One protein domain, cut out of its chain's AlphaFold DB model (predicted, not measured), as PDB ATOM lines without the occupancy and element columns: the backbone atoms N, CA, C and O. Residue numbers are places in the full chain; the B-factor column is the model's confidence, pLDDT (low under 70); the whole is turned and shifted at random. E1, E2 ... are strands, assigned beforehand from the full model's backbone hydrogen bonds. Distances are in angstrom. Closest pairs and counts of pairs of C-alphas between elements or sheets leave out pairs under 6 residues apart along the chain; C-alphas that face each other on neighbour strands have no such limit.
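AT A GLANCE: This is residues 422 to 540 of the 543 residues of an uncharacterized protein of Brumimicrobium aurantiacum (UniProt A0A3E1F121). Two sheets lie face to face as a long, slim sandwich, the strands of the one at 26 degrees to those of the other: the twisted sheet of E1, E2, E3, E4 and E7, and the sheet E6 - E5 - E8 - E9. The E3 and E4 hairpin reaches out at one end of the long axis and the turn between E5 and E6 at the other, while the long link of residues 506 to 521 leads from the first sheet back to the second. The printed part has 119 residues, with no named helix and nine strands, E1 to E9 in chain order, in the class all strand; neighbour strands are antiparallel in both sheets, and the first is branched at E3. The whole is compact, with a radius of gyration of the C-alphas of 15.6 A, and is a rod spanning 53 by 25 by 24 A.

IN THESE COORDINATES: In the branched sheet, E3, residues 446 to 459, is the longest strand at 40.6 A, ending at C-alpha 459 (194.378, 121.306, 174.285). E2, residues 432 to 443, covers 33.5 A and bends by 51 degrees at residue 440. E1, residues 422 to 428, covers 20.5 A from C-alpha 422 at (194.020, 146.736, 159.630). E4 is residues 462 to 465 and E7 residues 503 to 505. In the other sheet E5, residues 471 to 480, covers 30.4 A, and E6, residues 485 to 493, 24.2 A. E8, residues 522 to 528, covers 20.7 A, and E9, residues 533 to 539, 20.1 A, ending at C-alpha 539 (191.700, 151.430, 163.528).

HOW THE PARTS SIT: E1 to E4 form a meander, each strand the antiparallel neighbour of the one before. E2 lies on one side of E3, with N 450 and O 439 2.9 A apart; E4 and E7 lie on the other side, with N 457 and O 464 2.9 A apart, and N 503 and O 451 2.8 A apart. E1 lies on one side of E2 and E3 on the other side, with N 425 of E1 and O 436 of E2 3.0 A apart. In the second sheet N 476 of E5 and O 489 of E6 are 2.9 A apart, N 473 of E5 and O 525 of E8 2.9 A, and N 524 of E8 and O 537 of E9 2.8 A. Between the sheets, the closest C-alphas of E2 and E8 are those of Ala 438 and Ser 524, 6.2 A apart. Those of E1 and E9, Gly 423 and Leu 539, are 6.1 A apart, and those of E6 and E7, Gly 491 and Ser 505, 4.1 A. E1 and E6 are apart.

THE WHOLE: The C-alphas of Arg 460 and Gln 482, the two farthest apart, are 54.3 A apart. The printed part has no cut. The link from E7 to E8 is long, with 16 residues, and Asn 480 of E5 lies in a short antiparallel pairing of residues 479 to 480 with 514 to 515. The mean pLDDT of the printed part is 74.4, and 41 residues are under 70, among them 493 to 520.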
ATOM      1  N   TRP A 422     194.511 147.895 158.906       79.81
ATOM      2  CA  TRP A 422     194.020 146.736 159.630       79.81
ATOM      3  C   TRP A 422     194.625 146.649 161.020       79.81
ATOM      4  O   TRP A 422     195.764 147.014 161.280       79.81
ATOM      5  N   GLY A 423     193.842 146.082 161.924       81.44
ATOM      6  CA  GLY A 423     194.201 145.882 163.311       81.44
ATOM      7  C   GLY A 423     193.859 144.463 163.702       81.44
ATOM      8  O   GLY A 423     192.822 143.921 163.309       81.44
ATOM      9  N   TYR A 424     194.746 143.856 164.470       86.38
ATOM     10  CA  TYR A 424     194.565 142.532 165.033       86.38
ATOM     11  C   TYR A 424     194.800 142.612 166.533       86.38
ATOM     12  O   TYR A 424     195.785 143.198 166.976       86.38
ATOM     13  N   ASP A 425     193.913 141.993 167.299       89.19
ATOM     14  CA  ASP A 425     194.076 141.873 168.739       89.19
ATOM     15  C   ASP A 425     193.538 140.520 169.216       89.19
ATOM     16  O   ASP A 425     192.791 139.825 168.514       89.19
ATOM     17  N   ASN A 426     193.973 140.104 170.397       92.12
ATOM     18  CA  ASN A 426     193.504 138.886 171.024       92.12
ATOM     19  C   ASN A 426     193.461 139.014 172.541       92.12
ATOM     20  O   ASN A 426     194.296 139.657 173.169       92.12
ATOM     21  N   GLU A 427     192.535 138.276 173.137       93.56
ATOM     22  CA  GLU A 427     192.464 138.101 174.577       93.56
ATOM     23  C   GLU A 427     192.417 136.615 174.911       93.56
ATOM     24  O   GLU A 427     191.713 135.824 174.272       93.56
ATOM     25  N   LYS A 428     193.183 136.205 175.923       92.75
ATOM     26  CA  LYS A 428     193.311 134.796 176.295       92.75
ATOM     27  C   LYS A 428     193.274 134.568 177.799       92.75
ATOM     28  O   LYS A 428     193.853 135.306 178.586       92.75
ATOM     29  N   THR A 429     192.641 133.465 178.172       92.81
ATOM     30  CA  THR A 429     192.754 132.809 179.478       92.81
ATOM     31  C   THR A 429     193.708 131.610 179.375       92.81
ATOM     32  O   THR A 429     194.303 131.344 178.329       92.81
ATOM     33  N   SER A 430     193.825 130.816 180.443       89.94
ATOM     34  CA  SER A 430     194.582 129.558 180.422       89.94
ATOM     35  C   SER A 430     194.019 128.504 179.455       89.94
ATOM     36  O   SER A 430     194.761 127.625 179.013       89.94
ATOM     37  N   THR A 431     192.722 128.573 179.126       94.19
ATOM     38  CA  THR A 431     192.011 127.529 178.364       94.19
ATOM     39  C   THR A 431     191.314 128.034 177.107       94.19
ATOM     40  O   THR A 431     191.064 127.233 176.213       94.19
ATOM     41  N   TRP A 432     191.035 129.332 177.004       94.56
ATOM     42  CA  TRP A 432     190.329 129.944 175.878       94.56
ATOM     43  C   TRP A 432     191.085 131.147 175.341       94.56
ATOM     44  O   TRP A 432     191.675 131.889 176.117       94.56
ATOM     45  N   ARG A 433     191.018 131.352 174.031       93.50
ATOM     46  CA  ARG A 433     191.588 132.498 173.324       93.50
ATOM     47  C   ARG A 433     190.555 133.018 172.326       93.50
ATOM     48  O   ARG A 433     189.956 132.223 171.603       93.50
ATOM     49  N   LEU A 434     190.312 134.321 172.345       91.44
ATOM     50  CA  LEU A 434     189.506 135.050 171.373       91.44
ATOM     51  C   LEU A 434     190.468 135.898 170.548       91.44
ATOM     52  O   LEU A 434     191.147 136.752 171.103       91.44
ATOM     53  N   ASP A 435     190.490 135.666 169.247       89.69
ATOM     54  CA  ASP A 435     191.224 136.478 168.284       89.69
ATOM     55  C   ASP A 435     190.233 137.317 167.495       89.69
ATOM     56  O   ASP A 435     189.123 136.865 167.196       89.69
ATOM     57  N   GLY A 436     190.647 138.517 167.120       86.94
ATOM     58  CA  GLY A 436     189.835 139.451 166.370       86.94
ATOM     59  C   GLY A 436     190.693 140.203 165.378       86.94
ATOM     60  O   GLY A 436     191.863 140.487 165.629       86.94
ATOM     61  N   LYS A 437     190.100 140.523 164.236       84.12
ATOM     62  CA  LYS A 437     190.705 141.414 163.250       84.12
ATOM     63  C   LYS A 437     189.654 142.399 162.780       84.12
ATOM     64  O   LYS A 437     188.502 142.009 162.597       84.12
ATOM     65  N   ALA A 438     190.061 143.637 162.567       84.81
ATOM     66  CA  ALA A 438     189.296 144.652 161.865       84.81
ATOM     67  C   ALA A 438     190.146 145.186 160.714       84.81
ATOM     68  O   ALA A 438     191.370 145.222 160.823       84.81
ATOM     69  N   TRP A 439     189.519 145.577 159.614       80.12
ATOM     70  CA  TRP A 439     190.212 146.219 158.503       80.12
ATOM     71  C   TRP A 439     189.312 147.228 157.798       80.12
ATOM     72  O   TRP A 439     188.083 147.087 157.778       80.12
ATOM     73  N   THR A 440     189.951 148.215 157.189       77.00
ATOM     74  CA  THR A 440     189.445 148.966 156.049       77.00
ATOM     75  C   THR A 440     190.138 148.441 154.801       77.00
ATOM     76  O   THR A 440     191.273 147.960 154.837       77.00
ATOM     77  N   SER A 441     189.444 148.466 153.678       70.75
ATOM     78  CA  SER A 441     190.072 148.163 152.399       70.75
ATOM     79  C   SER A 441     189.464 149.029 151.321       70.75
ATOM     80  O   SER A 441     188.250 149.234 151.307       70.75
ATOM     81  N   ASN A 442     190.303 149.457 150.387       66.31
ATOM     82  CA  ASN A 442     189.920 150.042 149.116       66.31
ATOM     83  C   ASN A 442     190.411 149.106 148.015       66.31
ATOM     84  O   ASN A 442     191.346 149.397 147.275       66.31
ATOM     85  N   ASN A 443     189.795 147.930 147.972       62.78
ATOM     86  CA  ASN A 443     190.168 146.885 147.033       62.78
ATOM     87  C   ASN A 443     189.165 146.820 145.875       62.78
ATOM     88  O   ASN A 443     188.396 147.749 145.634       62.78
ATOM     89  N   LEU A 444     189.158 145.695 145.164       62.53
ATOM     90  CA  LEU A 444     188.268 145.427 144.034       62.53
ATOM     91  C   LEU A 444     186.765 145.577 144.350       62.53
ATOM     92  O   LEU A 444     185.978 145.714 143.423       62.53
ATOM     93  N   PHE A 445     186.360 145.592 145.622       57.06
ATOM     94  CA  PHE A 445     184.988 145.874 146.065       57.06
ATOM     95  C   PHE A 445     184.678 147.361 146.283       57.06
ATOM     96  O   PHE A 445     183.575 147.711 146.698       57.06
ATOM     97  N   GLY A 446     185.658 148.240 146.086       60.03
ATOM     98  CA  GLY A 446     185.618 149.610 146.579       60.03
ATOM     99  C   GLY A 446     185.890 149.704 148.084       60.03
ATOM    100  O   GLY A 446     186.261 148.728 148.751       60.03
ATOM    101  N   LYS A 447     185.717 150.917 148.621       69.19
ATOM    102  CA  LYS A 447     185.962 151.213 150.035       69.19
ATOM    103  C   LYS A 447     184.949 150.489 150.916       69.19
ATOM    104  O   LYS A 447     183.750 150.688 150.757       69.19
ATOM    105  N   HIS A 448     185.421 149.680 151.856       71.62
ATOM    106  CA  HIS A 448     184.572 149.030 152.852       71.62
ATOM    107  C   HIS A 448     185.336 148.749 154.146       71.62
ATOM    108  O   HIS A 448     186.565 148.799 154.200       71.62
ATOM    109  N   ILE A 449     184.584 148.403 155.191       77.25
ATOM    110  CA  ILE A 449     185.122 147.965 156.476       77.25
ATOM    111  C   ILE A 449     184.701 146.527 156.760       77.25
ATOM    112  O   ILE A 449     183.634 146.056 156.352       77.25
ATOM    113  N   GLY A 450     185.511 145.800 157.509       79.31
ATOM    114  CA  GLY A 450     185.118 144.476 157.956       79.31
ATOM    115  C   GLY A 450     185.815 144.047 159.227       79.31
ATOM    116  O   GLY A 450     186.819 144.616 159.643       79.31
ATOM    117  N   SER A 451     185.225 143.049 159.873       82.25
ATOM    118  CA  SER A 451     185.753 142.463 161.091       82.25
ATOM    119  C   SER A 451     185.497 140.959 161.152       82.25
ATOM    120  O   SER A 451     184.560 140.434 160.545       82.25
ATOM    121  N   TYR A 452     186.325 140.225 161.887       82.62
ATOM    122  CA  TYR A 452     186.037 138.847 162.264       82.62
ATOM    123  C   TYR A 452     186.484 138.523 163.683       82.62
ATOM    124  O   TYR A 452     187.326 139.208 164.255       82.62
ATOM    125  N   SER A 453     185.927 137.437 164.223       85.19
ATOM    126  CA  SER A 453     186.339 136.846 165.495       85.19
ATOM    127  C   SER A 453     186.570 135.351 165.339       85.19
ATOM    128  O   SER A 453     185.785 134.663 164.688       85.19
ATOM    129  N   HIS A 454     187.606 134.826 165.985       86.19
ATOM    130  CA  HIS A 454     187.865 133.395 166.104       86.19
ATOM    131  C   HIS A 454     188.026 133.009 167.569       86.19
ATOM    132  O   HIS A 454     188.722 133.679 168.322       86.19
ATOM    133  N   ALA A 455     187.419 131.895 167.969       88.31
ATOM    134  CA  ALA A 455     187.624 131.330 169.295       88.31
ATOM    135  C   ALA A 455     188.447 130.048 169.218       88.31
ATOM    136  O   ALA A 455     188.189 129.170 168.389       88.31
ATOM    137  N   TYR A 456     189.380 129.915 170.151       90.69
ATOM    138  CA  TYR A 456     190.242 128.761 170.309       90.69
ATOM    139  C   TYR A 456     190.174 128.239 171.740       90.69
ATOM    140  O   TYR A 456     190.038 128.997 172.698       90.69
ATOM    141  N   GLU A 457     190.308 126.927 171.881       93.44
ATOM    142  CA  GLU A 457     190.427 126.243 173.164       93.44
ATOM    143  C   GLU A 457     191.782 125.535 173.223       93.44
ATOM    144  O   GLU A 457     192.164 124.822 172.287       93.44
ATOM    145  N   LYS A 458     192.508 125.709 174.329       94.44
ATOM    146  CA  LYS A 458     193.826 125.108 174.515       94.44
ATOM    147  C   LYS A 458     193.693 123.627 174.859       94.44
ATOM    148  O   LYS A 458     193.128 123.269 175.891       94.44
ATOM    149  N   LYS A 459     194.252 122.748 174.024       91.69
ATOM    150  CA  LYS A 459     194.378 121.306 174.285       91.69
ATOM    151  C   LYS A 459     195.794 120.850 173.994       91.69
ATOM    152  O   LYS A 459     196.320 121.102 172.919       91.69
ATOM    153  N   ARG A 460     196.407 120.157 174.961       91.25
ATOM    154  CA  ARG A 460     197.779 119.624 174.843       91.25
ATOM    155  C   ARG A 460     198.795 120.697 174.413       91.25
ATOM    156  O   ARG A 460     199.635 120.460 173.560       91.25
ATOM    157  N   GLY A 461     198.669 121.901 174.975       89.62
ATOM    158  CA  GLY A 461     199.546 123.033 174.662       89.62
ATOM    159  C   GLY A 461     199.211 123.798 173.378       89.62
ATOM    160  O   GLY A 461     199.730 124.896 173.216       89.62
ATOM    161  N   LYS A 462     198.311 123.290 172.526       93.50
ATOM    162  CA  LYS A 462     197.936 123.900 171.242       93.50
ATOM    163  C   LYS A 462     196.531 124.502 171.261       93.50
ATOM    164  O   LYS A 462     195.635 123.997 171.938       93.50
ATOM    165  N   TRP A 463     196.330 125.570 170.503       92.25
ATOM    166  CA  TRP A 463     195.057 126.249 170.303       92.25
ATOM    167  C   TRP A 463     194.266 125.575 169.194       92.25
ATOM    168  O   TRP A 463     194.649 125.613 168.029       92.25
ATOM    169  N   LYS A 464     193.140 124.957 169.541       90.44
ATOM    170  CA  LYS A 464     192.243 124.352 168.557       90.44
ATOM    171  C   LYS A 464     191.019 125.231 168.370       90.44
ATOM    172  O   LYS A 464     190.348 125.548 169.353       90.44
ATOM    173  N   ARG A 465     190.710 125.598 167.124       85.69
ATOM    174  CA  ARG A 465     189.540 126.423 166.798       85.69
ATOM    175  C   ARG A 465     188.262 125.737 167.290       85.69
ATOM    176  O   ARG A 465     188.066 124.534 167.091       85.69
ATOM    177  N   ARG A 466     187.396 126.480 167.982       84.31
ATOM    178  CA  ARG A 466     186.145 125.977 168.568       84.31
ATOM    179  C   ARG A 466     184.954 126.825 168.163       84.31
ATOM    180  O   ARG A 466     185.031 128.042 168.048       84.31
ATOM    181  N   ARG A 467     183.817 126.150 168.009       76.50
ATOM    182  CA  ARG A 467     182.515 126.798 167.863       76.50
ATOM    183  C   ARG A 467     182.012 127.187 169.248       76.50
ATOM    184  O   ARG A 467     181.925 126.335 170.129       76.50
ATOM    185  N   ILE A 468     181.693 128.460 169.423       77.75
ATOM    186  CA  ILE A 468     181.137 129.012 170.657       77.75
ATOM    187  C   ILE A 468     180.299 130.245 170.320       77.75
ATOM    188  O   ILE A 468     180.518 130.881 169.287       77.75
ATOM    189  N   ASN A 469     179.334 130.566 171.181       78.31
ATOM    190  CA  ASN A 469     178.553 131.792 171.072       78.31
ATOM    191  C   ASN A 469     179.487 132.988 171.296       78.31
ATOM    192  O   ASN A 469     180.035 133.153 172.389       78.31
ATOM    193  N   MET A 470     179.671 133.796 170.258       81.25
ATOM    194  CA  MET A 470     180.497 134.998 170.274       81.25
ATOM    195  C   MET A 470     179.804 136.088 169.462       81.25
ATOM    196  O   MET A 470     179.058 135.773 168.538       81.25
ATOM    197  N   SER A 471     180.045 137.347 169.793       81.25
ATOM    198  CA  SER A 471     179.515 138.488 169.051       81.25
ATOM    199  C   SER A 471     180.647 139.353 168.526       81.25
ATOM    200  O   SER A 471     181.648 139.559 169.218       81.25
ATOM    201  N   THR A 472     180.427 139.914 167.345       82.94
ATOM    202  CA  THR A 472     181.307 140.919 166.757       82.94
ATOM    203  C   THR A 472     180.457 142.090 166.296       82.94
ATOM    204  O   THR A 472     179.397 141.902 165.689       82.94
ATOM    205  N   ARG A 473     180.915 143.300 166.596       84.88
ATOM    206  CA  ARG A 473     180.289 144.547 166.163       84.88
ATOM    207  C   ARG A 473     181.356 145.416 165.534       84.88
ATOM    208  O   ARG A 473     182.295 145.757 166.233       84.88
ATOM    209  N   ILE A 474     181.181 145.808 164.281       83.56
ATOM    210  CA  ILE A 474     182.011 146.826 163.641       83.56
ATOM    211  C   ILE A 474     181.190 148.089 163.391       83.56
ATOM    212  O   ILE A 474     179.996 148.024 163.102       83.56
ATOM    213  N   GLN A 475     181.827 149.239 163.527       83.81
ATOM    214  CA  GLN A 475     181.267 150.546 163.231       83.81
ATOM    215  C   GLN A 475     182.326 151.365 162.498       83.81
ATOM    216  O   GLN A 475     183.460 151.398 162.962       83.81
ATOM    217  N   GLY A 476     181.955 152.015 161.397       80.88
ATOM    218  CA  GLY A 476     182.806 152.940 160.648       80.88
ATOM    219  C   GLY A 476     182.080 154.250 160.358       80.88
ATOM    220  O   GLY A 476     180.918 154.234 159.951       80.88
ATOM    221  N   ARG A 477     182.752 155.378 160.581       78.44
ATOM    222  CA  ARG A 477     182.282 156.728 160.248       78.44
ATOM    223  C   ARG A 477     183.019 157.239 159.022       78.44
ATOM    224  O   ARG A 477     184.233 157.413 159.067       78.44
ATOM    225  N   TYR A 478     182.284 157.520 157.954       74.19
ATOM    226  CA  TYR A 478     182.829 158.101 156.733       74.19
ATOM    227  C   TYR A 478     182.636 159.615 156.736       74.19
ATOM    228  O   TYR A 478     181.535 160.122 156.989       74.19
ATOM    229  N   ARG A 479     183.711 160.347 156.443       68.88
ATOM    230  CA  ARG A 479     183.734 161.813 156.409       68.88
ATOM    231  C   ARG A 479     184.070 162.310 155.013       68.88
ATOM    232  O   ARG A 479     184.769 161.636 154.270       68.88
ATOM    233  N   ASN A 480     183.584 163.487 154.631       63.25
ATOM    234  CA  ASN A 480     184.046 164.147 153.402       63.25
ATOM    235  C   ASN A 480     185.415 164.818 153.597       63.25
ATOM    236  O   ASN A 480     185.938 164.864 154.709       63.25
ATOM    237  N   SER A 481     185.953 165.409 152.527       57.38
ATOM    238  CA  SER A 481     187.198 166.194 152.541       57.38
ATOM    239  C   SER A 481     187.196 167.410 153.488       57.38
ATOM    240  O   SER A 481     188.205 168.087 153.610       57.38
ATOM    241  N   GLN A 482     186.074 167.700 154.155       57.38
ATOM    242  CA  GLN A 482     185.918 168.769 155.147       57.38
ATOM    243  C   GLN A 482     185.714 168.215 156.574       57.38
ATOM    244  O   GLN A 482     185.223 168.931 157.444       57.38
ATOM    245  N   CYS A 483     186.013 166.932 156.813       59.06
ATOM    246  CA  CYS A 483     185.838 166.224 158.092       59.06
ATOM    247  C   CYS A 483     184.388 166.107 158.604       59.06
ATOM    248  O   CYS A 483     184.162 165.702 159.750       59.06
ATOM    249  N   ILE A 484     183.389 166.408 157.774       64.19
ATOM    250  CA  ILE A 484     181.976 166.295 158.150       64.19
ATOM    251  C   ILE A 484     181.551 164.836 157.992       64.19
ATOM    252  O   ILE A 484     181.675 164.283 156.899       64.19
ATOM    253  N   GLU A 485     181.032 164.230 159.067       73.62
ATOM    254  CA  GLU A 485     180.422 162.895 159.020       73.62
ATOM    255  C   GLU A 485     179.277 162.899 158.002       73.62
ATOM    256  O   GLU A 485     178.360 163.721 158.071       73.62
ATOM    257  N   LYS A 486     179.366 162.005 157.019       72.38
ATOM    258  CA  LYS A 486     178.342 161.824 155.988       72.38
ATOM    259  C   LYS A 486     177.585 160.529 156.169       72.38
ATOM    260  O   LYS A 486     176.388 160.502 155.906       72.38
ATOM    261  N   GLU A 487     178.270 159.494 156.633       75.06
ATOM    262  CA  GLU A 487     177.684 158.173 156.754       75.06
ATOM    263  C   GLU A 487     178.247 157.431 157.965       75.06
ATOM    264  O   GLU A 487     179.451 157.455 158.231       75.06
ATOM    265  N   LEU A 488     177.355 156.746 158.679       78.19
ATOM    266  CA  LEU A 488     177.686 155.825 159.755       78.19
ATOM    267  C   LEU A 488     177.263 154.420 159.337       78.19
ATOM    268  O   LEU A 488     176.076 154.133 159.195       78.19
ATOM    269  N   VAL A 489     178.239 153.531 159.214       75.25
ATOM    270  CA  VAL A 489     178.039 152.151 158.778       75.25
ATOM    271  C   VAL A 489     178.267 151.231 159.972       75.25
ATOM    272  O   VAL A 489     179.318 151.268 160.613       75.25
ATOM    273  N   VAL A 490     177.251 150.439 160.328       76.56
ATOM    274  CA  VAL A 490     177.273 149.544 161.496       76.56
ATOM    275  C   VAL A 490     176.992 148.115 161.057       76.56
ATOM    276  O   VAL A 490     176.008 147.836 160.380       76.56
ATOM    277  N   GLY A 491     177.865 147.188 161.441       74.25
ATOM    278  CA  GLY A 491     177.701 145.758 161.211       74.25
ATOM    279  C   GLY A 491     177.686 145.035 162.537       74.25
ATOM    280  O   GLY A 491     178.548 145.251 163.389       74.25
ATOM    281  N   PHE A 492     176.714 144.155 162.722       74.00
ATOM    282  CA  PHE A 492     176.574 143.395 163.951       74.00
ATOM    283  C   PHE A 492     176.124 141.974 163.640       74.00
ATOM    284  O   PHE A 492     175.163 141.786 162.900       74.00
ATOM    285  N   LYS A 493     176.781 140.977 164.242       68.31
ATOM    286  CA  LYS A 493     176.227 139.619 164.322       68.31
ATOM    287  C   LYS A 493     176.041 139.201 165.784       68.31
ATOM    288  O   LYS A 493     177.031 139.148 166.525       68.31
ATOM    289  N   PRO A 494     174.801 138.886 166.208       64.44
ATOM    290  CA  PRO A 494     174.517 138.441 167.565       64.44
ATOM    291  C   PRO A 494     175.011 137.010 167.811       64.44
ATOM    292  O   PRO A 494     175.014 136.162 166.920       64.44
ATOM    293  N   GLY A 495     175.352 136.713 169.067       57.12
ATOM    294  CA  GLY A 495     175.955 135.436 169.460       57.12
ATOM    295  C   GLY A 495     175.053 134.199 169.402       57.12
ATOM    296  O   GLY A 495     175.549 133.104 169.667       57.12
ATOM    297  N   ASN A 496     173.764 134.337 169.063       55.47
ATOM    298  CA  ASN A 496     172.809 133.220 169.063       55.47
ATOM    299  C   ASN A 496     172.758 132.438 167.731       55.47
ATOM    300  O   ASN A 496     172.358 131.283 167.728       55.47
ATOM    301  N   ARG A 497     173.254 132.996 166.613       50.41
ATOM    302  CA  ARG A 497     173.266 132.348 165.276       50.41
ATOM    303  C   ARG A 497     174.520 131.492 165.025       50.41
ATOM    304  O   ARG A 497     175.121 131.541 163.962       50.41
ATOM    305  N   ARG A 498     174.984 130.809 166.079       44.94
ATOM    306  CA  ARG A 498     176.218 130.001 166.223       44.94
ATOM    307  C   ARG A 498     177.103 129.859 164.977       44.94
ATOM    308  O   ARG A 498     177.134 128.797 164.363       44.94
ATOM    309  N   ARG A 499     177.914 130.900 164.750       49.28
ATOM    310  CA  ARG A 499     179.331 130.916 164.330       49.28
ATOM    311  C   ARG A 499     179.629 132.299 163.754       49.28
ATOM    312  O   ARG A 499     179.564 132.528 162.551       49.28
ATOM    313  N   VAL A 500     179.982 133.261 164.599       46.69
ATOM    314  CA  VAL A 500     180.514 134.516 164.058       46.69
ATOM    315  C   VAL A 500     181.948 134.246 163.608       46.69
ATOM    316  O   VAL A 500     182.883 134.446 164.366       46.69
ATOM    317  N   ARG A 501     182.115 133.720 162.387       45.28
ATOM    318  CA  ARG A 501     183.415 133.647 161.703       45.28
ATOM    319  C   ARG A 501     183.805 134.982 161.081       45.28
ATOM    320  O   ARG A 501     184.980 135.173 160.832       45.28
ATOM    321  N   LYS A 502     182.840 135.876 160.816       48.38
ATOM    322  CA  LYS A 502     183.053 137.176 160.161       48.38
ATOM    323  C   LYS A 502     181.814 138.084 160.260       48.38
ATOM    324  O   LYS A 502     180.700 137.619 160.005       48.38
ATOM    325  N   VAL A 503     181.999 139.366 160.588       50.41
ATOM    326  CA  VAL A 503     180.994 140.446 160.495       50.41
ATOM    327  C   VAL A 503     181.505 141.500 159.536       50.41
ATOM    328  O   VAL A 503     182.495 142.175 159.796       50.41
ATOM    329  N   LYS A 504     180.809 141.658 158.417       57.16
ATOM    330  CA  LYS A 504     181.077 142.740 157.475       57.16
ATOM    331  C   LYS A 504     180.009 143.796 157.676       57.16
ATOM    332  O   LYS A 504     178.836 143.453 157.792       57.16
ATOM    333  N   SER A 505     180.419 145.053 157.728       47.66
ATOM    334  CA  SER A 505     179.503 146.160 157.505       47.66
ATOM    335  C   SER A 505     179.921 146.804 156.204       47.66
ATOM    336  O   SER A 505     181.068 147.217 156.061       47.66
ATOM    337  N   ARG A 506     179.030 146.790 155.224       51.78
ATOM    338  CA  ARG A 506     179.328 147.273 153.883       51.78
ATOM    339  C   ARG A 506     178.659 148.624 153.726       51.78
ATOM    340  O   ARG A 506     177.442 148.707 153.818       51.78
ATOM    341  N   GLY A 507     179.468 149.656 153.531       45.75
ATOM    342  CA  GLY A 507     179.033 150.882 152.878       45.75
ATOM    343  C   GLY A 507     179.749 150.899 151.545       45.75
ATOM    344  O   GLY A 507     180.937 151.198 151.521       45.75
ATOM    345  N   PHE A 508     179.084 150.484 150.467       46.78
ATOM    346  CA  PHE A 508     179.636 150.647 149.126       46.78
ATOM    347  C   PHE A 508     179.515 152.118 148.763       46.78
ATOM    348  O   PHE A 508     178.449 152.614 148.400       46.78
ATOM    349  N   LEU A 509     180.611 152.847 148.929       48.56
ATOM    350  CA  LEU A 509     180.639 154.258 148.605       48.56
ATOM    351  C   LEU A 509     180.781 154.428 147.093       48.56
ATOM    352  O   LEU A 509     181.887 154.444 146.557       48.56
ATOM    353  N   ASN A 510     179.655 154.661 146.416       41.50
ATOM    354  CA  ASN A 510     179.623 155.136 145.026       41.50
ATOM    355  C   ASN A 510     180.325 156.500 144.826       41.50
ATOM    356  O   ASN A 510     180.472 156.964 143.698       41.50
ATOM    357  N   TYR A 511     180.801 157.149 145.896       45.56
ATOM    358  CA  TYR A 511     181.525 158.415 145.836       45.56
ATOM    359  C   TYR A 511     182.963 158.252 146.343       45.56
ATOM    360  O   TYR A 511     183.214 158.027 147.526       45.56
ATOM    361  N   LYS A 512     183.924 158.440 145.430       47.78
ATOM    362  CA  LYS A 512     185.381 158.339 145.649       47.78
ATOM    363  C   LYS A 512     185.973 159.364 146.640       47.78
ATOM    364  O   LYS A 512     187.182 159.372 146.835       47.78
ATOM    365  N   SER A 513     185.173 160.240 147.251       50.28
ATOM    366  CA  SER A 513     185.647 161.448 147.953       50.28
ATOM    367  C   SER A 513     185.482 161.428 149.479       50.28
ATOM    368  O   SER A 513     185.376 162.496 150.089       50.28
ATOM    369  N   TYR A 514     185.399 160.249 150.098       54.09
ATOM    370  CA  TYR A 514     185.295 160.124 151.555       54.09
ATOM    371  C   TYR A 514     186.570 159.542 152.180       54.09
ATOM    372  O   TYR A 514     187.223 158.671 151.593       54.09
ATOM    373  N   SER A 515     186.880 160.036 153.377       56.12
ATOM    374  CA  SER A 515     188.073 159.785 154.188       56.12
ATOM    375  C   SER A 515     187.681 159.386 155.618       56.12
ATOM    376  O   SER A 515     186.541 159.608 156.046       56.12
ATOM    377  N   PHE A 516     188.631 158.832 156.370       51.94
ATOM    378  CA  PHE A 516     188.513 158.585 157.811       51.94
ATOM    379  C   PHE A 516     189.296 159.675 158.555       51.94
ATOM    380  O   PHE A 516     190.398 160.020 158.149       51.94
ATOM    381  N   GLY A 517     188.707 160.275 159.587       45.12
ATOM    382  CA  GLY A 517     189.239 161.488 160.215       45.12
ATOM    383  C   GLY A 517     190.018 161.277 161.510       45.12
ATOM    384  O   GLY A 517     190.947 162.035 161.741       45.12
ATOM    385  N   ASN A 518     189.652 160.301 162.355       55.03
ATOM    386  CA  ASN A 518     190.158 160.198 163.738       55.03
ATOM    387  C   ASN A 518     190.423 158.739 164.197       55.03
ATOM    388  O   ASN A 518     189.769 157.824 163.693       55.03
ATOM    389  N   GLU A 519     191.206 158.543 165.284       50.62
ATOM    390  CA  GLU A 519     191.394 157.278 166.073       50.62
ATOM    391  C   GLU A 519     190.082 156.588 166.525       50.62
ATOM    392  O   GLU A 519     190.054 155.521 167.145       50.62
ATOM    393  N   ALA A 520     188.961 157.255 166.270       57.81
ATOM    394  CA  ALA A 520     187.628 156.953 166.730       57.81
ATOM    395  C   ALA A 520     186.626 156.748 165.588       57.81
ATOM    396  O   ALA A 520     185.419 156.736 165.841       57.81
ATOM    397  N   ASP A 521     187.072 156.661 164.338       72.19
ATOM    398  CA  ASP A 521     186.135 156.506 163.229       72.19
ATOM    399  C   ASP A 521     185.838 155.041 162.920       72.19
ATOM    400  O   ASP A 521     184.725 154.763 162.477       72.19
ATOM    401  N   ILE A 522     186.736 154.097 163.241       79.62
ATOM    402  CA  ILE A 522     186.474 152.661 163.086       79.62
ATOM    403  C   ILE A 522     186.706 151.898 164.388       79.62
ATOM    404  O   ILE A 522     187.802 151.876 164.947       79.62
ATOM    405  N   TYR A 523     185.663 151.197 164.826       86.25
ATOM    406  CA  TYR A 523     185.675 150.350 166.011       86.25
ATOM    407  C   TYR A 523     185.198 148.956 165.682       86.25
ATOM    408  O   TYR A 523     184.156 148.794 165.050       86.25
ATOM    409  N   SER A 524     185.880 147.957 166.222       87.12
ATOM    410  CA  SER A 524     185.404 146.586 166.230       87.12
ATOM    411  C   SER A 524     185.424 146.008 167.640       87.12
ATOM    412  O   SER A 524     186.482 145.816 168.224       87.12
ATOM    413  N   GLY A 525     184.249 145.732 168.201       88.94
ATOM    414  CA  GLY A 525     184.090 145.042 169.478       88.94
ATOM    415  C   GLY A 525     183.944 143.536 169.280       88.94
ATOM    416  O   GLY A 525     183.108 143.092 168.489       88.94
ATOM    417  N   HIS A 526     184.714 142.757 170.037       89.94
ATOM    418  CA  HIS A 526     184.748 141.295 169.985       89.94
ATOM    419  C   HIS A 526     184.439 140.739 171.374       89.94
ATOM    420  O   HIS A 526     184.978 141.236 172.360       89.94
ATOM    421  N   ARG A 527     183.567 139.725 171.485       90.12
ATOM    422  CA  ARG A 527     183.184 139.174 172.797       90.12
ATOM    423  C   ARG A 527     182.764 137.703 172.761       90.12
ATOM    424  O   ARG A 527     182.052 137.280 171.852       90.12
ATOM    425  N   ILE A 528     183.138 136.953 173.801       88.06
ATOM    426  CA  ILE A 528     182.606 135.630 174.166       88.06
ATOM    427  C   ILE A 528     182.023 135.712 175.587       88.06
ATOM    428  O   ILE A 528     182.724 135.471 176.574       88.06
ATOM    429  N   ASP A 529     180.723 135.996 175.700       84.56
ATOM    430  CA  ASP A 529     180.033 136.204 176.987       84.56
ATOM    431  C   ASP A 529     180.258 135.044 177.964       84.56
ATOM    432  O   ASP A 529     180.613 135.248 179.121       84.56
ATOM    433  N   SER A 530     180.120 133.810 177.472       85.25
ATOM    434  CA  SER A 530     180.233 132.589 178.285       85.25
ATOM    435  C   SER A 530     181.633 132.313 178.848       85.25
ATOM    436  O   SER A 530     181.784 131.418 179.683       85.25
ATOM    437  N   LYS A 531     182.659 133.029 178.371       89.06
ATOM    438  CA  LYS A 531     184.060 132.881 178.795       89.06
ATOM    439  C   LYS A 531     184.647 134.157 179.389       89.06
ATOM    440  O   LYS A 531     185.799 134.122 179.800       89.06
ATOM    441  N   GLY A 532     183.870 135.241 179.453       89.94
ATOM    442  CA  GLY A 532     184.330 136.523 179.987       89.94
ATOM    443  C   GLY A 532     185.478 137.146 179.190       89.94
ATOM    444  O   GLY A 532     186.286 137.841 179.784       89.94
ATOM    445  N   LEU A 533     185.565 136.867 177.885       92.69
ATOM    446  CA  LEU A 533     186.569 137.447 176.985       92.69
ATOM    447  C   LEU A 533     185.921 138.562 176.158       92.69
ATOM    448  O   LEU A 533     184.880 138.322 175.534       92.69
ATOM    449  N   SER A 534     186.516 139.750 176.138       94.00
ATOM    450  CA  SER A 534     186.153 140.865 175.270       94.00
ATOM    451  C   SER A 534     187.270 141.893 175.081       94.00
ATOM    452  O   SER A 534     187.818 142.403 176.053       94.00
ATOM    453  N   PHE A 535     187.453 142.354 173.848       90.88
ATOM    454  CA  PHE A 535     188.320 143.492 173.536       90.88
ATOM    455  C   PHE A 535     187.740 144.331 172.395       90.88
ATOM    456  O   PHE A 535     186.744 143.962 171.756       90.88
ATOM    457  N   ILE A 536     188.354 145.489 172.163       90.44
ATOM    458  CA  ILE A 536     187.982 146.429 171.109       90.44
ATOM    459  C   ILE A 536     189.222 146.719 170.274       90.44
ATOM    460  O   ILE A 536     190.225 147.180 170.807       90.44
ATOM    461  N   ILE A 537     189.110 146.518 168.966       86.19
ATOM    462  CA  ILE A 537     190.085 146.998 167.990       86.19
ATOM    463  C   ILE A 537     189.633 148.380 167.535       86.19
ATOM    464  O   ILE A 537     188.480 148.559 167.130       86.19
ATOM    465  N   LYS A 538     190.539 149.349 167.607       85.38
ATOM    466  CA  LYS A 538     190.379 150.663 166.986       85.38
ATOM    467  C   LYS A 538     191.335 150.726 165.814       85.38
ATOM    468  O   LYS A 538     192.496 150.358 165.981       85.38
ATOM    469  N   LEU A 539     190.833 151.129 164.656       76.56
ATOM    470  CA  LEU A 539     191.700 151.430 163.528       76.56
ATOM    471  C   LEU A 539     191.893 152.931 163.481       76.56
ATOM    472  O   LEU A 539     190.918 153.687 163.537       76.56
ATOM    473  N   THR A 540     193.151 153.316 163.358       66.06
ATOM    474  CA  THR A 540     193.543 154.672 163.033       66.06
ATOM    475  C   THR A 540     194.148 154.555 161.650       66.06
ATOM    476  O   THR A 540     195.350 154.319 161.554       66.06
TER     477      THR A 540